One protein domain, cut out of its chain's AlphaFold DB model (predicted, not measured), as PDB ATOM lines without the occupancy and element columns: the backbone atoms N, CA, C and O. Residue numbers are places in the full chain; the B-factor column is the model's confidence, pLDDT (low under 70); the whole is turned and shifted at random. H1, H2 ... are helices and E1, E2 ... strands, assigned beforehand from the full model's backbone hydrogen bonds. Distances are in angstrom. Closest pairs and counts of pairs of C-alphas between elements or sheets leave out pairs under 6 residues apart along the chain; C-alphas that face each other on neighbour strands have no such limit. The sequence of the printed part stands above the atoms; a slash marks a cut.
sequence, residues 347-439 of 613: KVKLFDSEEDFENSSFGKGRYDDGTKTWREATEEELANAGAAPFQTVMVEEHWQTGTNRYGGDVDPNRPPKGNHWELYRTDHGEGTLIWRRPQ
ATOM      1  N   LYS A 347     -42.845 -24.310 -46.347       87.12
ATOM      2  CA  LYS A 347     -42.306 -24.414 -47.709       87.12
ATOM      3  C   LYS A 347     -43.406 -24.816 -48.676       87.12
ATOM      4  O   LYS A 347     -44.066 -25.824 -48.463       87.12
ATOM      5  N   VAL A 348     -43.546 -24.060 -49.754       87.00
ATOM      6  CA  VAL A 348     -44.465 -24.385 -50.846       87.00
ATOM      7  C   VAL A 348     -43.751 -25.298 -51.838       87.00
ATOM      8  O   VAL A 348     -42.576 -25.079 -52.147       87.00
ATOM      9  N   LYS A 349     -44.447 -26.327 -52.320       87.50
ATOM     10  CA  LYS A 349     -43.991 -27.209 -53.395       87.50
ATOM     11  C   LYS A 349     -45.077 -27.382 -54.443       87.50
ATOM     12  O   LYS A 349     -46.251 -27.485 -54.106       87.50
ATOM     13  N   LEU A 350     -44.637 -27.438 -55.693       87.94
ATOM     14  CA  LEU A 350     -45.471 -27.663 -56.865       87.94
ATOM     15  C   LEU A 350     -45.323 -29.117 -57.306       87.94
ATOM     16  O   LEU A 350     -44.204 -29.637 -57.347       87.94
ATOM     17  N   PHE A 351     -46.447 -29.737 -57.632       86.12
ATOM     18  CA  PHE A 351     -46.542 -31.071 -58.210       86.12
ATOM     19  C   PHE A 351     -47.406 -30.994 -59.468       86.12
ATOM     20  O   PHE A 351     -48.309 -30.162 -59.539       86.12
ATOM     21  N   ASP A 352     -47.131 -31.836 -60.462       86.12
ATOM     22  CA  ASP A 352     -47.869 -31.818 -61.732       86.12
ATOM     23  C   ASP A 352     -49.282 -32.411 -61.607       86.12
ATOM     24  O   ASP A 352     -50.131 -32.147 -62.455       86.12
ATOM     25  N   SER A 353     -49.551 -33.145 -60.524       85.19
ATOM     26  CA  SER A 353     -50.868 -33.635 -60.120       85.19
ATOM     27  C   SER A 353     -50.887 -34.018 -58.629       85.19
ATOM     28  O   SER A 353     -49.841 -34.108 -57.978       85.19
ATOM     29  N   GLU A 354     -52.076 -34.272 -58.072       81.25
ATOM     30  CA  GLU A 354     -52.232 -34.829 -56.717       81.25
ATOM     31  C   GLU A 354     -51.645 -36.245 -56.634       81.25
ATOM     32  O   GLU A 354     -50.924 -36.570 -55.690       81.25
ATOM     33  N   GLU A 355     -51.833 -37.043 -57.688       82.94
ATOM     34  CA  GLU A 355     -51.253 -38.379 -57.818       82.94
ATOM     35  C   GLU A 355     -49.713 -38.343 -57.795       82.94
ATOM     36  O   GLU A 355     -49.081 -39.224 -57.205       82.94
ATOM     37  N   ASP A 356     -49.079 -37.310 -58.361       83.25
ATOM     38  CA  ASP A 356     -47.625 -37.120 -58.275       83.25
ATOM     39  C   ASP A 356     -47.162 -36.784 -56.856       83.25
ATOM     40  O   ASP A 356     -46.106 -37.260 -56.421       83.25
ATOM     41  N   PHE A 357     -47.939 -35.995 -56.105       82.69
ATOM     42  CA  PHE A 357     -47.659 -35.765 -54.690       82.69
ATOM     43  C   PHE A 357     -47.739 -37.081 -53.916       82.69
ATOM     44  O   PHE A 357     -46.750 -37.449 -53.272       82.69
ATOM     45  N   GLU A 358     -48.853 -37.808 -54.036       80.31
ATOM     46  CA  GLU A 358     -49.081 -39.102 -53.386       80.31
ATOM     47  C   GLU A 358     -48.001 -40.123 -53.741       80.31
ATOM     48  O   GLU A 358     -47.539 -40.861 -52.873       80.31
ATOM     49  N   ASN A 359     -47.537 -40.141 -54.994       80.50
ATOM     50  CA  ASN A 359     -46.514 -41.072 -55.454       80.50
ATOM     51  C   ASN A 359     -45.080 -40.667 -55.113       80.50
ATOM     52  O   ASN A 359     -44.187 -41.527 -55.155       80.50
ATOM     53  N   SER A 360     -44.854 -39.402 -54.761       77.56
ATOM     54  CA  SER A 360     -43.550 -38.891 -54.352       77.56
ATOM     55  C   SER A 360     -43.135 -39.400 -52.968       77.56
ATOM     56  O   SER A 360     -43.941 -39.861 -52.161       77.56
ATOM     57  N   SER A 361     -41.859 -39.222 -52.618       70.38
ATOM     58  CA  SER A 361     -41.379 -39.462 -51.247       70.38
ATOM     59  C   SER A 361     -42.017 -38.545 -50.187       70.38
ATOM     60  O   SER A 361     -41.710 -38.705 -49.006       70.38
ATOM     61  N   PHE A 362     -42.817 -37.553 -50.601       71.56
ATOM     62  CA  PHE A 362     -43.516 -36.616 -49.721       71.56
ATOM     63  C   PHE A 362     -44.945 -37.080 -49.412       71.56
ATOM     64  O   PHE A 362     -45.319 -37.034 -48.244       71.56
ATOM     65  N   GLY A 363     -45.689 -37.584 -50.405       62.53
ATOM     66  CA  GLY A 363     -47.026 -38.158 -50.210       62.53
ATOM     67  C   GLY A 363     -47.018 -39.614 -49.740       62.53
ATOM     68  O   GLY A 363     -47.847 -39.984 -48.918       62.53
ATOM     69  N   LYS A 364     -45.998 -40.414 -50.100       57.12
ATOM     70  CA  LYS A 364     -45.802 -41.784 -49.563       57.12
ATOM     71  C   LYS A 364     -45.352 -41.834 -48.095       57.12
ATOM     72  O   LYS A 364     -44.921 -42.888 -47.635       57.12
ATOM     73  N   GLY A 365     -45.392 -40.706 -47.380       58.19
ATOM     74  CA  GLY A 365     -45.109 -40.621 -45.948       58.19
ATOM     75  C   GLY A 365     -43.733 -41.163 -45.557       58.19
ATOM     76  O   GLY A 365     -43.617 -42.244 -44.981       58.19
ATOM     77  N   ARG A 366     -42.651 -40.404 -45.781       54.75
ATOM     78  CA  ARG A 366     -41.455 -40.610 -44.946       54.75
ATOM     79  C   ARG A 366     -41.792 -40.147 -43.531       54.75
ATOM     80  O   ARG A 366     -41.729 -38.952 -43.284       54.75
ATOM     81  N   TYR A 367     -42.132 -41.114 -42.675       62.66
ATOM     82  CA  TYR A 367     -42.247 -41.048 -41.215       62.66
ATOM     83  C   TYR A 367     -42.759 -39.698 -40.693       62.66
ATOM     84  O   TYR A 367     -41.962 -38.790 -40.455       62.66
ATOM     85  N   ASP A 368     -44.071 -39.567 -40.489       72.81
ATOM     86  CA  ASP A 368     -44.610 -38.437 -39.730       72.81
ATOM     87  C   ASP A 368     -44.142 -38.540 -38.272       72.81
ATOM     88  O   ASP A 368     -44.751 -39.200 -37.440       72.81
ATOM     89  N   ASP A 369     -43.008 -37.913 -37.974       75.94
ATOM     90  CA  ASP A 369     -42.439 -37.768 -36.634       75.94
ATOM     91  C   ASP A 369     -43.028 -36.556 -35.884       75.94
ATOM     92  O   ASP A 369     -42.518 -36.141 -34.838       75.94
ATOM     93  N   GLY A 370     -44.090 -35.960 -36.443       77.31
ATOM     94  CA  GLY A 370     -44.783 -34.778 -35.958       77.31
ATOM     95  C   GLY A 370     -43.968 -33.485 -36.017       77.31
ATOM     96  O   GLY A 370     -44.420 -32.465 -35.490       77.31
ATOM     97  N   THR A 371     -42.797 -33.488 -36.667       83.50
ATOM     98  CA  THR A 371     -42.020 -32.269 -36.954       83.50
ATOM     99  C   THR A 371     -42.477 -31.572 -38.233       83.50
ATOM    100  O   THR A 371     -42.157 -30.399 -38.445       83.50
ATOM    101  N   LYS A 372     -43.227 -32.268 -39.096       86.19
ATOM    102  CA  LYS A 372     -43.689 -31.754 -40.386       86.19
ATOM    103  C   LYS A 372     -45.080 -32.261 -40.712       86.19
ATOM    104  O   LYS A 372     -45.352 -33.438 -40.535       86.19
ATOM    105  N   THR A 373     -45.912 -31.394 -41.266       85.56
ATOM    106  CA  THR A 373     -47.190 -31.789 -41.869       85.56
ATOM    107  C   THR A 373     -47.301 -31.222 -43.271       85.56
ATOM    108  O   THR A 373     -46.647 -30.232 -43.605       85.56
ATOM    109  N   TRP A 374     -48.129 -31.856 -44.092       85.88
ATOM    110  CA  TRP A 374     -48.475 -31.373 -45.420       85.88
ATOM    111  C   TRP A 374     -49.955 -31.027 -45.451       85.88
ATOM    112  O   TRP A 374     -50.774 -31.732 -44.866       85.88
ATOM    113  N   ARG A 375     -50.285 -29.937 -46.132       87.75
ATOM    114  CA  ARG A 375     -51.658 -29.572 -46.476       87.75
ATOM    115  C   ARG A 375     -51.688 -28.979 -47.874       87.75
ATOM    116  O   ARG A 375     -50.665 -28.480 -48.348       87.75
ATOM    117  N   GLU A 376     -52.856 -28.983 -48.489       85.94
ATOM    118  CA  GLU A 376     -53.089 -28.203 -49.698       85.94
ATOM    119  C   GLU A 376     -52.911 -26.704 -49.414       85.94
ATOM    120  O   GLU A 376     -53.169 -26.208 -48.303       85.94
ATOM    121  N   ALA A 377     -52.396 -25.989 -50.411       85.75
ATOM    122  CA  ALA A 377     -52.273 -24.541 -50.372       85.75
ATOM    123  C   ALA A 377     -53.654 -23.875 -50.346       85.75
ATOM    124  O   ALA A 377     -54.596 -24.339 -50.982       85.75
ATOM    125  N   THR A 378     -53.775 -22.756 -49.631       86.56
ATOM    126  CA  THR A 378     -54.961 -21.897 -49.745       86.56
ATOM    127  C   THR A 378     -55.003 -21.212 -51.116       86.56
ATOM    128  O   THR A 378     -53.986 -21.139 -51.804       86.56
ATOM    129  N   GLU A 379     -56.148 -20.639 -51.504       82.19
ATOM    130  CA  GLU A 379     -56.276 -19.884 -52.766       82.19
ATOM    131  C   GLU A 379     -55.226 -18.763 -52.901       82.19
ATOM    132  O   GLU A 379     -54.659 -18.555 -53.972       82.19
ATOM    133  N   GLU A 380     -54.906 -18.075 -51.801       82.56
ATOM    134  CA  GLU A 380     -53.874 -17.031 -51.760       82.56
ATOM    135  C   GLU A 380     -52.459 -17.605 -51.963       82.56
ATOM    136  O   GLU A 380     -51.646 -17.047 -52.701       82.56
ATOM    137  N   GLU A 381     -52.143 -18.733 -51.323       84.62
ATOM    138  CA  GLU A 381     -50.852 -19.413 -51.473       84.62
ATOM    139  C   GLU A 381     -50.681 -19.989 -52.886       84.62
ATOM    140  O   GLU A 381     -49.581 -19.934 -53.435       84.62
ATOM    141  N   LEU A 382     -51.769 -20.475 -53.488       82.06
ATOM    142  CA  LEU A 382     -51.818 -20.960 -54.865       82.06
ATOM    143  C   LEU A 382     -51.552 -19.823 -55.864       82.06
ATOM    144  O   LEU A 382     -50.706 -19.969 -56.749       82.06
ATOM    145  N   ALA A 383     -52.195 -18.664 -55.672       81.06
ATOM    146  CA  ALA A 383     -51.965 -17.470 -56.486       81.06
ATOM    147  C   ALA A 383     -50.510 -16.971 -56.388       81.06
ATOM    148  O   ALA A 383     -49.898 -16.625 -57.399       81.06
ATOM    149  N   ASN A 384     -49.926 -16.989 -55.186       82.75
ATOM    150  CA  ASN A 384     -48.542 -16.569 -54.952       82.75
ATOM    151  C   ASN A 384     -47.494 -17.564 -55.479       82.75
ATOM    152  O   ASN A 384     -46.360 -17.172 -55.755       82.75
ATOM    153  N   ALA A 385     -47.843 -18.846 -55.604       80.94
ATOM    154  CA  ALA A 385     -46.929 -19.885 -56.073       80.94
ATOM    155  C   ALA A 385     -46.700 -19.858 -57.595       80.94
ATOM    156  O   ALA A 385     -45.777 -20.518 -58.073       80.94
ATOM    157  N   GLY A 386     -47.518 -19.116 -58.353       81.81
ATOM    158  CA  GLY A 386     -47.448 -19.087 -59.817       81.81
ATOM    159  C   GLY A 386     -47.750 -20.445 -60.460       81.81
ATOM    160  O   GLY A 386     -47.210 -20.750 -61.521       81.81
ATOM    161  N   ALA A 387     -48.560 -21.272 -59.794       80.56
ATOM    162  CA  ALA A 387     -48.899 -22.616 -60.246       80.56
ATOM    163  C   ALA A 387     -49.769 -22.580 -61.510       80.56
ATOM    164  O   ALA A 387     -50.672 -21.748 -61.637       80.56
ATOM    165  N   ALA A 388     -49.524 -23.500 -62.445       80.44
ATOM    166  CA  ALA A 388     -50.426 -23.696 -63.576       80.44
ATOM    167  C   ALA A 388     -51.751 -24.347 -63.113       80.44
ATOM    168  O   ALA A 388     -51.751 -25.053 -62.107       80.44
ATOM    169  N   PRO A 389     -52.873 -24.196 -63.851       79.62
ATOM    170  CA  PRO A 389     -54.191 -24.694 -63.422       79.62
ATOM    171  C   PRO A 389     -54.291 -26.204 -63.163       79.62
ATOM    172  O   PRO A 389     -55.252 -26.648 -62.546       79.62
ATOM    173  N   PHE A 390     -53.344 -26.991 -63.676       78.88
ATOM    174  CA  PHE A 390     -53.290 -28.445 -63.501       78.88
ATOM    175  C   PHE A 390     -52.358 -28.886 -62.363       78.88
ATOM    176  O   PHE A 390     -52.343 -30.064 -62.029       78.88
ATOM    177  N   GLN A 391     -51.572 -27.970 -61.790       83.81
ATOM    178  CA  GLN A 391     -50.591 -28.301 -60.764       83.81
ATOM    179  C   GLN A 391     -51.215 -28.299 -59.370       83.81
ATOM    180  O   GLN A 391     -51.951 -27.382 -59.002       83.81
ATOM    181  N   THR A 392     -50.834 -29.282 -58.562       84.69
ATOM    182  CA  THR A 392     -51.183 -29.349 -57.143       84.69
ATOM    183  C   THR A 392     -50.119 -28.628 -56.321       84.69
ATOM    184  O   THR A 392     -48.918 -28.896 -56.439       84.69
ATOM    185  N   VAL A 393     -50.548 -27.702 -55.462       86.44
ATOM    186  CA  VAL A 393     -49.658 -26.915 -54.602       86.44
ATOM    187  C   VAL A 393     -49.781 -27.407 -53.165       86.44
ATOM    188  O   VAL A 393     -50.825 -27.256 -52.537       86.44
ATOM    189  N   MET A 394     -48.694 -27.957 -52.622       88.31
ATOM    190  CA  MET A 394     -48.648 -28.464 -51.249       88.31
ATOM    191  C   MET A 394     -47.762 -27.590 -50.367       88.31
ATOM    192  O   MET A 394     -46.666 -27.177 -50.762       88.31
ATOM    193  N   VAL A 395     -48.206 -27.352 -49.135       87.00
ATOM    194  CA  VAL A 395     -47.483 -26.575 -48.126       87.00
ATOM    195  C   VAL A 395     -46.932 -27.512 -47.053       87.00
ATOM    196  O   VAL A 395     -47.687 -28.136 -46.310       87.00
ATOM    197  N   GLU A 396     -45.603 -27.590 -46.957       88.88
ATOM    198  CA  GLU A 396     -44.880 -28.224 -45.847       88.88
ATOM    199  C   GLU A 396     -44.915 -27.272 -44.651       88.88
ATOM    200  O   GLU A 396     -44.272 -26.220 -44.686       88.88
ATOM    201  N   GLU A 397     -45.615 -27.621 -43.580       89.06
ATOM    202  CA  GLU A 397     -45.597 -26.872 -42.326       89.06
ATOM    203  C   GLU A 397     -44.582 -27.483 -41.367       89.06
ATOM    204  O   GLU A 397     -44.553 -28.696 -41.167       89.06
ATOM    205  N   HIS A 398     -43.719 -26.654 -40.777       90.00
ATOM    206  CA  HIS A 398     -42.723 -27.121 -39.812       90.00
ATOM    207  C   HIS A 398     -43.219 -26.892 -38.388       90.00
ATOM    208  O   HIS A 398     -43.741 -25.824 -38.049       90.00
ATOM    209  N   TRP A 399     -42.978 -27.878 -37.536       90.75
ATOM    210  CA  TRP A 399     -43.424 -27.921 -36.155       90.75
ATOM    211  C   TRP A 399     -42.234 -28.115 -35.225       90.75
ATOM    212  O   TRP A 399     -41.346 -28.934 -35.453       90.75
ATOM    213  N   GLN A 400     -42.232 -27.363 -34.130       88.69
ATOM    214  CA  GLN A 400     -41.306 -27.601 -33.038       88.69
ATOM    215  C   GLN A 400     -41.903 -28.673 -32.128       88.69
ATOM    216  O   GLN A 400     -42.955 -28.438 -31.535       88.69
ATOM    217  N   THR A 401     -41.222 -29.808 -31.976       86.12
ATOM    218  CA  THR A 401     -41.641 -30.871 -31.056       86.12
ATOM    219  C   THR A 401     -41.022 -30.676 -29.672       86.12
ATOM    220  O   THR A 401     -39.914 -30.154 -29.511       86.12
ATOM    221  N   GLY A 402     -41.776 -31.039 -28.641       75.88
ATOM    222  CA  GLY A 402     -41.331 -31.116 -27.261       75.88
ATOM    223  C   GLY A 402     -41.179 -32.579 -26.890       75.88
ATOM    224  O   GLY A 402     -42.138 -33.193 -26.431       75.88
ATOM    225  N   THR A 403     -39.995 -33.151 -27.093       62.81
ATOM    226  CA  THR A 403     -39.702 -34.482 -26.560       62.81
ATOM    227  C   THR A 403     -39.336 -34.373 -25.086       62.81
ATOM    228  O   THR A 403     -38.635 -33.452 -24.652       62.81
ATOM    229  N   ASN A 404     -39.806 -35.327 -24.287       56.88
ATOM    230  CA  ASN A 404     -39.265 -35.516 -22.955       56.88
ATOM    231  C   ASN A 404     -37.822 -36.019 -23.131       56.88
ATOM    232  O   ASN A 404     -37.612 -37.085 -23.708       56.88
ATOM    233  N   ARG A 405     -36.814 -35.264 -22.667       49.25
ATOM    234  CA  ARG A 405     -35.376 -35.614 -22.796       49.25
ATOM    235  C   ARG A 405     -35.003 -36.979 -22.186       49.25
ATOM    236  O   ARG A 405     -33.862 -37.399 -22.328       49.25
ATOM    237  N   TYR A 406     -35.944 -37.647 -21.521       47.16
ATOM    238  CA  TYR A 406     -35.757 -38.874 -20.753       47.16
ATOM    239  C   TYR A 406     -36.425 -40.124 -21.351       47.16
ATOM    240  O   TYR A 406     -36.487 -41.140 -20.672       47.16
ATOM    241  N   GLY A 407     -36.898 -40.086 -22.604       49.91
ATOM    242  CA  GLY A 407     -37.292 -41.306 -23.331       49.91
ATOM    243  C   GLY A 407     -38.501 -42.067 -22.764       49.91
ATOM    244  O   GLY A 407     -38.626 -43.258 -23.027       49.91
ATOM    245  N   GLY A 408     -39.363 -41.403 -21.988       58.78
ATOM    246  CA  GLY A 408     -40.641 -41.948 -21.512       58.78
ATOM    247  C   GLY A 408     -41.849 -41.360 -22.249       58.78
ATOM    248  O   GLY A 408     -41.717 -40.332 -22.920       58.78
ATOM    249  N   ASP A 409     -43.010 -41.999 -22.080       65.38
ATOM    250  CA  ASP A 409     -44.292 -41.578 -22.657       65.38
ATOM    251  C   ASP A 409     -44.610 -40.105 -22.346       65.38
ATOM    252  O   ASP A 409     -44.310 -39.577 -21.269       65.38
ATOM    253  N   VAL A 410     -45.205 -39.413 -23.318       76.44
ATOM    254  CA  VAL A 410     -45.569 -37.998 -23.194       76.44
ATOM    255  C   VAL A 410     -46.772 -37.847 -22.270       76.44
ATOM    256  O   VAL A 410     -47.824 -38.417 -22.534       76.44
ATOM    257  N   ASP A 411     -46.628 -37.040 -21.214       81.56
ATOM    258  CA  ASP A 411     -47.726 -36.669 -20.313       81.56
ATOM    259  C   ASP A 411     -48.715 -35.725 -21.036       81.56
ATOM    260  O   ASP A 411     -48.359 -34.568 -21.315       81.56
ATOM    261  N   PRO A 412     -49.956 -36.170 -21.331       82.81
ATOM    262  CA  PRO A 412     -50.964 -35.372 -22.034       82.81
ATOM    263  C   PRO A 412     -51.468 -34.166 -21.235       82.81
ATOM    264  O   PRO A 412     -52.092 -33.275 -21.805       82.81
ATOM    265  N   ASN A 413     -51.212 -34.120 -19.924       84.06
ATOM    266  CA  ASN A 413     -51.696 -33.058 -19.039       84.06
ATOM    267  C   ASN A 413     -50.631 -31.996 -18.741       84.06
ATOM    268  O   ASN A 413     -50.911 -31.014 -18.050       84.06
ATOM    269  N   ARG A 414     -49.404 -32.170 -19.247       84.44
ATOM    270  CA  ARG A 414     -48.276 -31.296 -18.919       84.44
ATOM    271  C   ARG A 414     -47.517 -30.837 -20.170       84.44
ATOM    272  O   ARG A 414     -46.447 -31.372 -20.466       84.44
ATOM    273  N   PRO A 415     -48.021 -29.815 -20.888       85.00
ATOM    274  CA  PRO A 415     -47.322 -29.270 -22.044       85.00
ATOM    275  C   PRO A 415     -45.977 -28.629 -21.656       85.00
ATOM    276  O   PRO A 415     -45.807 -28.147 -20.528       85.00
ATOM    277  N   PRO A 416     -45.006 -28.566 -22.587       86.38
ATOM    278  CA  PRO A 416     -43.763 -27.838 -22.375       86.38
ATOM    279  C   PRO A 416     -43.990 -26.334 -22.145       86.38
ATOM    280  O   PRO A 416     -45.036 -25.768 -22.455       86.38
ATOM    281  N   LYS A 417     -42.961 -25.633 -21.650       85.00
ATOM    282  CA  LYS A 417     -43.040 -24.182 -21.406       85.00
ATOM    283  C   LYS A 417     -43.274 -23.399 -22.711       85.00
ATOM    284  O   LYS A 417     -42.556 -23.571 -23.699       85.00
ATOM    285  N   GLY A 418     -44.234 -22.476 -22.687       83.69
ATOM    286  CA  GLY A 418     -44.593 -21.592 -23.799       83.69
ATOM    287  C   GLY A 418     -46.029 -21.807 -24.278       83.69
ATOM    288  O   GLY A 418     -46.724 -22.681 -23.780       83.69
ATOM    289  N   ASN A 419     -46.465 -21.000 -25.242       85.06
ATOM    290  CA  ASN A 419     -47.840 -21.033 -25.745       85.06
ATOM    291  C   ASN A 419     -47.955 -21.892 -27.017       85.06
ATOM    292  O   ASN A 419     -46.946 -22.148 -27.685       85.06
ATOM    293  N   HIS A 420     -49.196 -22.253 -27.363       89.25
ATOM    294  CA  HIS A 420     -49.597 -22.943 -28.603       89.25
ATOM    295  C   HIS A 420     -49.069 -24.372 -28.767       89.25
ATOM    296  O   HIS A 420     -48.874 -24.826 -29.890       89.25
ATOM    297  N   TRP A 421     -48.822 -25.066 -27.656       91.50
ATOM    298  CA  TRP A 421     -48.568 -26.501 -27.683       91.50
ATOM    299  C   TRP A 421     -49.872 -27.261 -27.923       91.50
ATOM    300  O   TRP A 421     -50.864 -27.018 -27.240       91.50
ATOM    301  N   GLU A 422     -49.840 -28.188 -28.868       91.81
ATOM    302  CA  GLU A 422     -50.899 -29.151 -29.137       91.81
ATOM    303  C   GLU A 422     -50.358 -30.570 -28.991       91.81
ATOM    304  O   GLU A 422     -49.177 -30.835 -29.250       91.81
ATOM    305  N   LEU A 423     -51.224 -31.470 -28.538       90.12
ATOM    306  CA  LEU A 423     -50.913 -32.883 -28.472       90.12
ATOM    307  C   LEU A 423     -51.195 -33.493 -29.845       90.12
ATOM    308  O   LEU A 423     -52.299 -33.364 -30.369       90.12
ATOM    309  N   TYR A 424     -50.194 -34.143 -30.418       87.12
ATOM    310  CA  TYR A 424     -50.252 -34.739 -31.742       87.12
ATOM    311  C   TYR A 424     -49.900 -36.216 -31.671       87.12
ATOM    312  O   TYR A 424     -48.973 -36.598 -30.957       87.12
ATOM    313  N   ARG A 425     -50.633 -37.048 -32.409       85.31
ATOM    314  CA  ARG A 425     -50.327 -38.469 -32.552       85.31
ATOM    315  C   ARG A 425     -49.645 -38.673 -33.897       85.31
ATOM    316  O   ARG A 425     -50.242 -38.367 -34.916       85.31
ATOM    317  N   THR A 426     -48.408 -39.156 -33.872       80.06
ATOM    318  CA  THR A 426     -47.632 -39.483 -35.076       80.06
ATOM    319  C   THR A 426     -48.196 -40.714 -35.774       80.06
ATOM    320  O   THR A 426     -48.667 -41.614 -35.081       80.06
ATOM    321  N   ASP A 427     -47.992 -40.854 -37.081       74.69
ATOM    322  CA  ASP A 427     -48.358 -42.072 -37.827       74.69
ATOM    323  C   ASP A 427     -47.339 -43.228 -37.672       74.69
ATOM    324  O   ASP A 427     -47.409 -44.254 -38.349       74.69
ATOM    325  N   HIS A 428     -46.355 -43.088 -36.776       64.38
ATOM    326  CA  HIS A 428     -45.334 -44.104 -36.519       64.38
ATOM    327  C   HIS A 428     -45.820 -45.196 -35.538       64.38
ATOM    328  O   HIS A 428     -46.021 -44.930 -34.351       64.38
ATOM    329  N   GLY A 429     -45.911 -46.454 -35.993       64.75
ATOM    330  CA  GLY A 429     -46.255 -47.615 -35.149       64.75
ATOM    331  C   GLY A 429     -47.708 -47.590 -34.652       64.75
ATOM    332  O   GLY A 429     -48.609 -47.292 -35.424       64.75
ATOM    333  N   GLU A 430     -47.947 -47.858 -33.362       63.66
ATOM    334  CA  GLU A 430     -49.268 -47.662 -32.713       63.66
ATOM    335  C   GLU A 430     -49.616 -46.170 -32.475       63.66
ATOM    336  O   GLU A 430     -50.628 -45.830 -31.859       63.66
ATOM    337  N   GLY A 431     -48.773 -45.263 -32.976       71.31
ATOM    338  CA  GLY A 431     -48.921 -43.821 -32.909       71.31
ATOM    339  C   GLY A 431     -48.452 -43.233 -31.583       71.31
ATOM    340  O   GLY A 431     -49.191 -43.204 -30.598       71.31
ATOM    341  N   THR A 432     -47.230 -42.701 -31.568       78.75
ATOM    342  CA  THR A 432     -46.650 -42.002 -30.415       78.75
ATOM    343  C   THR A 432     -47.308 -40.634 -30.219       78.75
ATOM    344  O   THR A 432     -47.436 -39.849 -31.159       78.75
ATOM    345  N   LEU A 433     -47.710 -40.321 -28.985       85.12
ATOM    346  CA  LEU A 433     -48.160 -38.975 -28.622       85.12
ATOM    347  C   LEU A 433     -46.957 -38.062 -28.401       85.12
ATOM    348  O   LEU A 433     -46.034 -38.412 -27.670       85.12
ATOM    349  N   ILE A 434     -46.991 -36.872 -28.993       86.19
ATOM    350  CA  ILE A 434     -45.986 -35.827 -28.812       86.19
ATOM    351  C   ILE A 434     -46.643 -34.468 -28.590       86.19
ATOM    352  O   ILE A 434     -47.721 -34.190 -29.107       86.19
ATOM    353  N   TRP A 435     -45.968 -33.582 -27.863       88.88
ATOM    354  CA  TRP A 435     -46.309 -32.162 -27.889       88.88
ATOM    355  C   TRP A 435     -45.630 -31.502 -29.082       88.88
ATOM    356  O   TRP A 435     -44.418 -31.650 -29.262       88.88
ATOM    357  N   ARG A 436     -46.369 -30.719 -29.863       90.69
ATOM    358  CA  ARG A 436     -45.801 -29.888 -30.931       90.69
ATOM    359  C   ARG A 436     -46.416 -28.494 -30.949       90.69
ATOM    360  O   ARG A 436     -47.456 -28.266 -30.348       90.69
ATOM    361  N   ARG A 437     -45.763 -27.541 -31.609       90.81
ATOM    362  CA  ARG A 437     -46.312 -26.201 -31.879       90.81
ATOM    363  C   ARG A 437     -45.792 -25.660 -33.207       90.81
ATOM    364  O   ARG A 437     -44.690 -26.058 -33.598       90.81
ATOM    365  N   PRO A 438     -46.491 -24.721 -33.869       91.62
ATOM    366  CA  PRO A 438     -46.014 -24.155 -35.125       91.62
ATOM    367  C   PRO A 438     -44.609 -23.567 -34.971       91.62
ATOM    368  O   PRO A 438     -44.351 -22.732 -34.093       91.62
ATOM    369  N   GLN A 439     -43.679 -24.002 -35.819       91.31
ATOM    370  CA  GLN A 439     -42.356 -23.405 -35.869       91.31
ATOM    371  C   GLN A 439     -42.449 -22.076 -36.610       91.31
ATOM    372  O   GLN A 439     -43.124 -21.944 -37.629       91.31
TER     373      GLN A 439
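This is residues 347 to 439 of the 613 residues of an uncharacterized protein of Micrococcaceae bacterium (UniProt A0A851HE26). One long strand, E3, makes the spine of a loose, elongated, strongly twisted sheet; E1 and E2 pair with its first part from either side, and a hairpin of E4 and E5 is set steeply to its last part. Two short helices, H1 and H2, cover opposite faces of the sheet near the start of E3, and a long loop, residues 403 to 421, lies beyond the hairpin end. The printed part has 93 residues, with the order E1, H1, E2, H2, E3, E4, E5 along the chain. The branched sheet has antiparallel neighbour pairs, and the class is mixed, helices and strands, with 44 residues, under half, in named elements. The whole is loose, with a radius of gyration of the C-alphas of 15.9 A and spans of 47 by 28 by 16 A.

E3, residues 392 to 402, has three neighbours in staggered pairing. E1, residues 347 to 351, is antiparallel to it beside residues 392 to 396, with N 349 and O 394 at 2.8 A, within hydrogen-bond range. On the other side of E3, E2, residues 372 to 376, is antiparallel, with N 397 and O 373 at 2.8 A. E5, residues 433 to 438, lies on the same side as E1, antiparallel at 114 degrees beside residues 399 to 402, with N 400 and O 437 at 2.8 A. E4, residues 422 to 425, forms a hairpin with E5, with N 424 and O 434 at 2.8 A. E3 and E4 are apart. H1, residues 354 to 359, is on the sheet at a height of 8.1 A, only just over E3, with 3 of its C-alphas falling on that strand, and stands up from the sheet at 58 degrees; its closest C-alphas to E3 are those of Glu 354 and Thr 392, 5.6 A. H2, residues 379 to 385, is on the opposite face at a height of 9.3 A, across the strands at 80 degrees to E3 on the local plane; the closest C-alphas are those of Leu 382 and Val 393, 6.3 A. H1 and H2 are apart. In H1 and H2 every O i to N i+4 pair is within hydrogen-bond range.

E1 begins at C-alpha 347, (-42.306, -24.414, -47.709). E3 is 31.5 A long, from C-alpha 392 at (-51.183, -29.349, -57.143) to C-alpha 402 at (-41.331, -31.116, -27.261). E5 is 16.3 A long and ends at C-alpha 438, (-46.014, -24.155, -35.125). E2 is 13.7 A, E1 13.1 A, E4 and H2 9.9 A each, and H1 8.6 A.

The two C-alphas farthest apart are those of Pro 389 and Tyr 406, 48.6 A. The links H1 to E2 and E3 to E4 are long, with 12 and 19 residues. The printed part has no cut. Its mean pLDDT is 79.8, and residues 363 to 367, 403 to 409 and 428 to 430 are under 70.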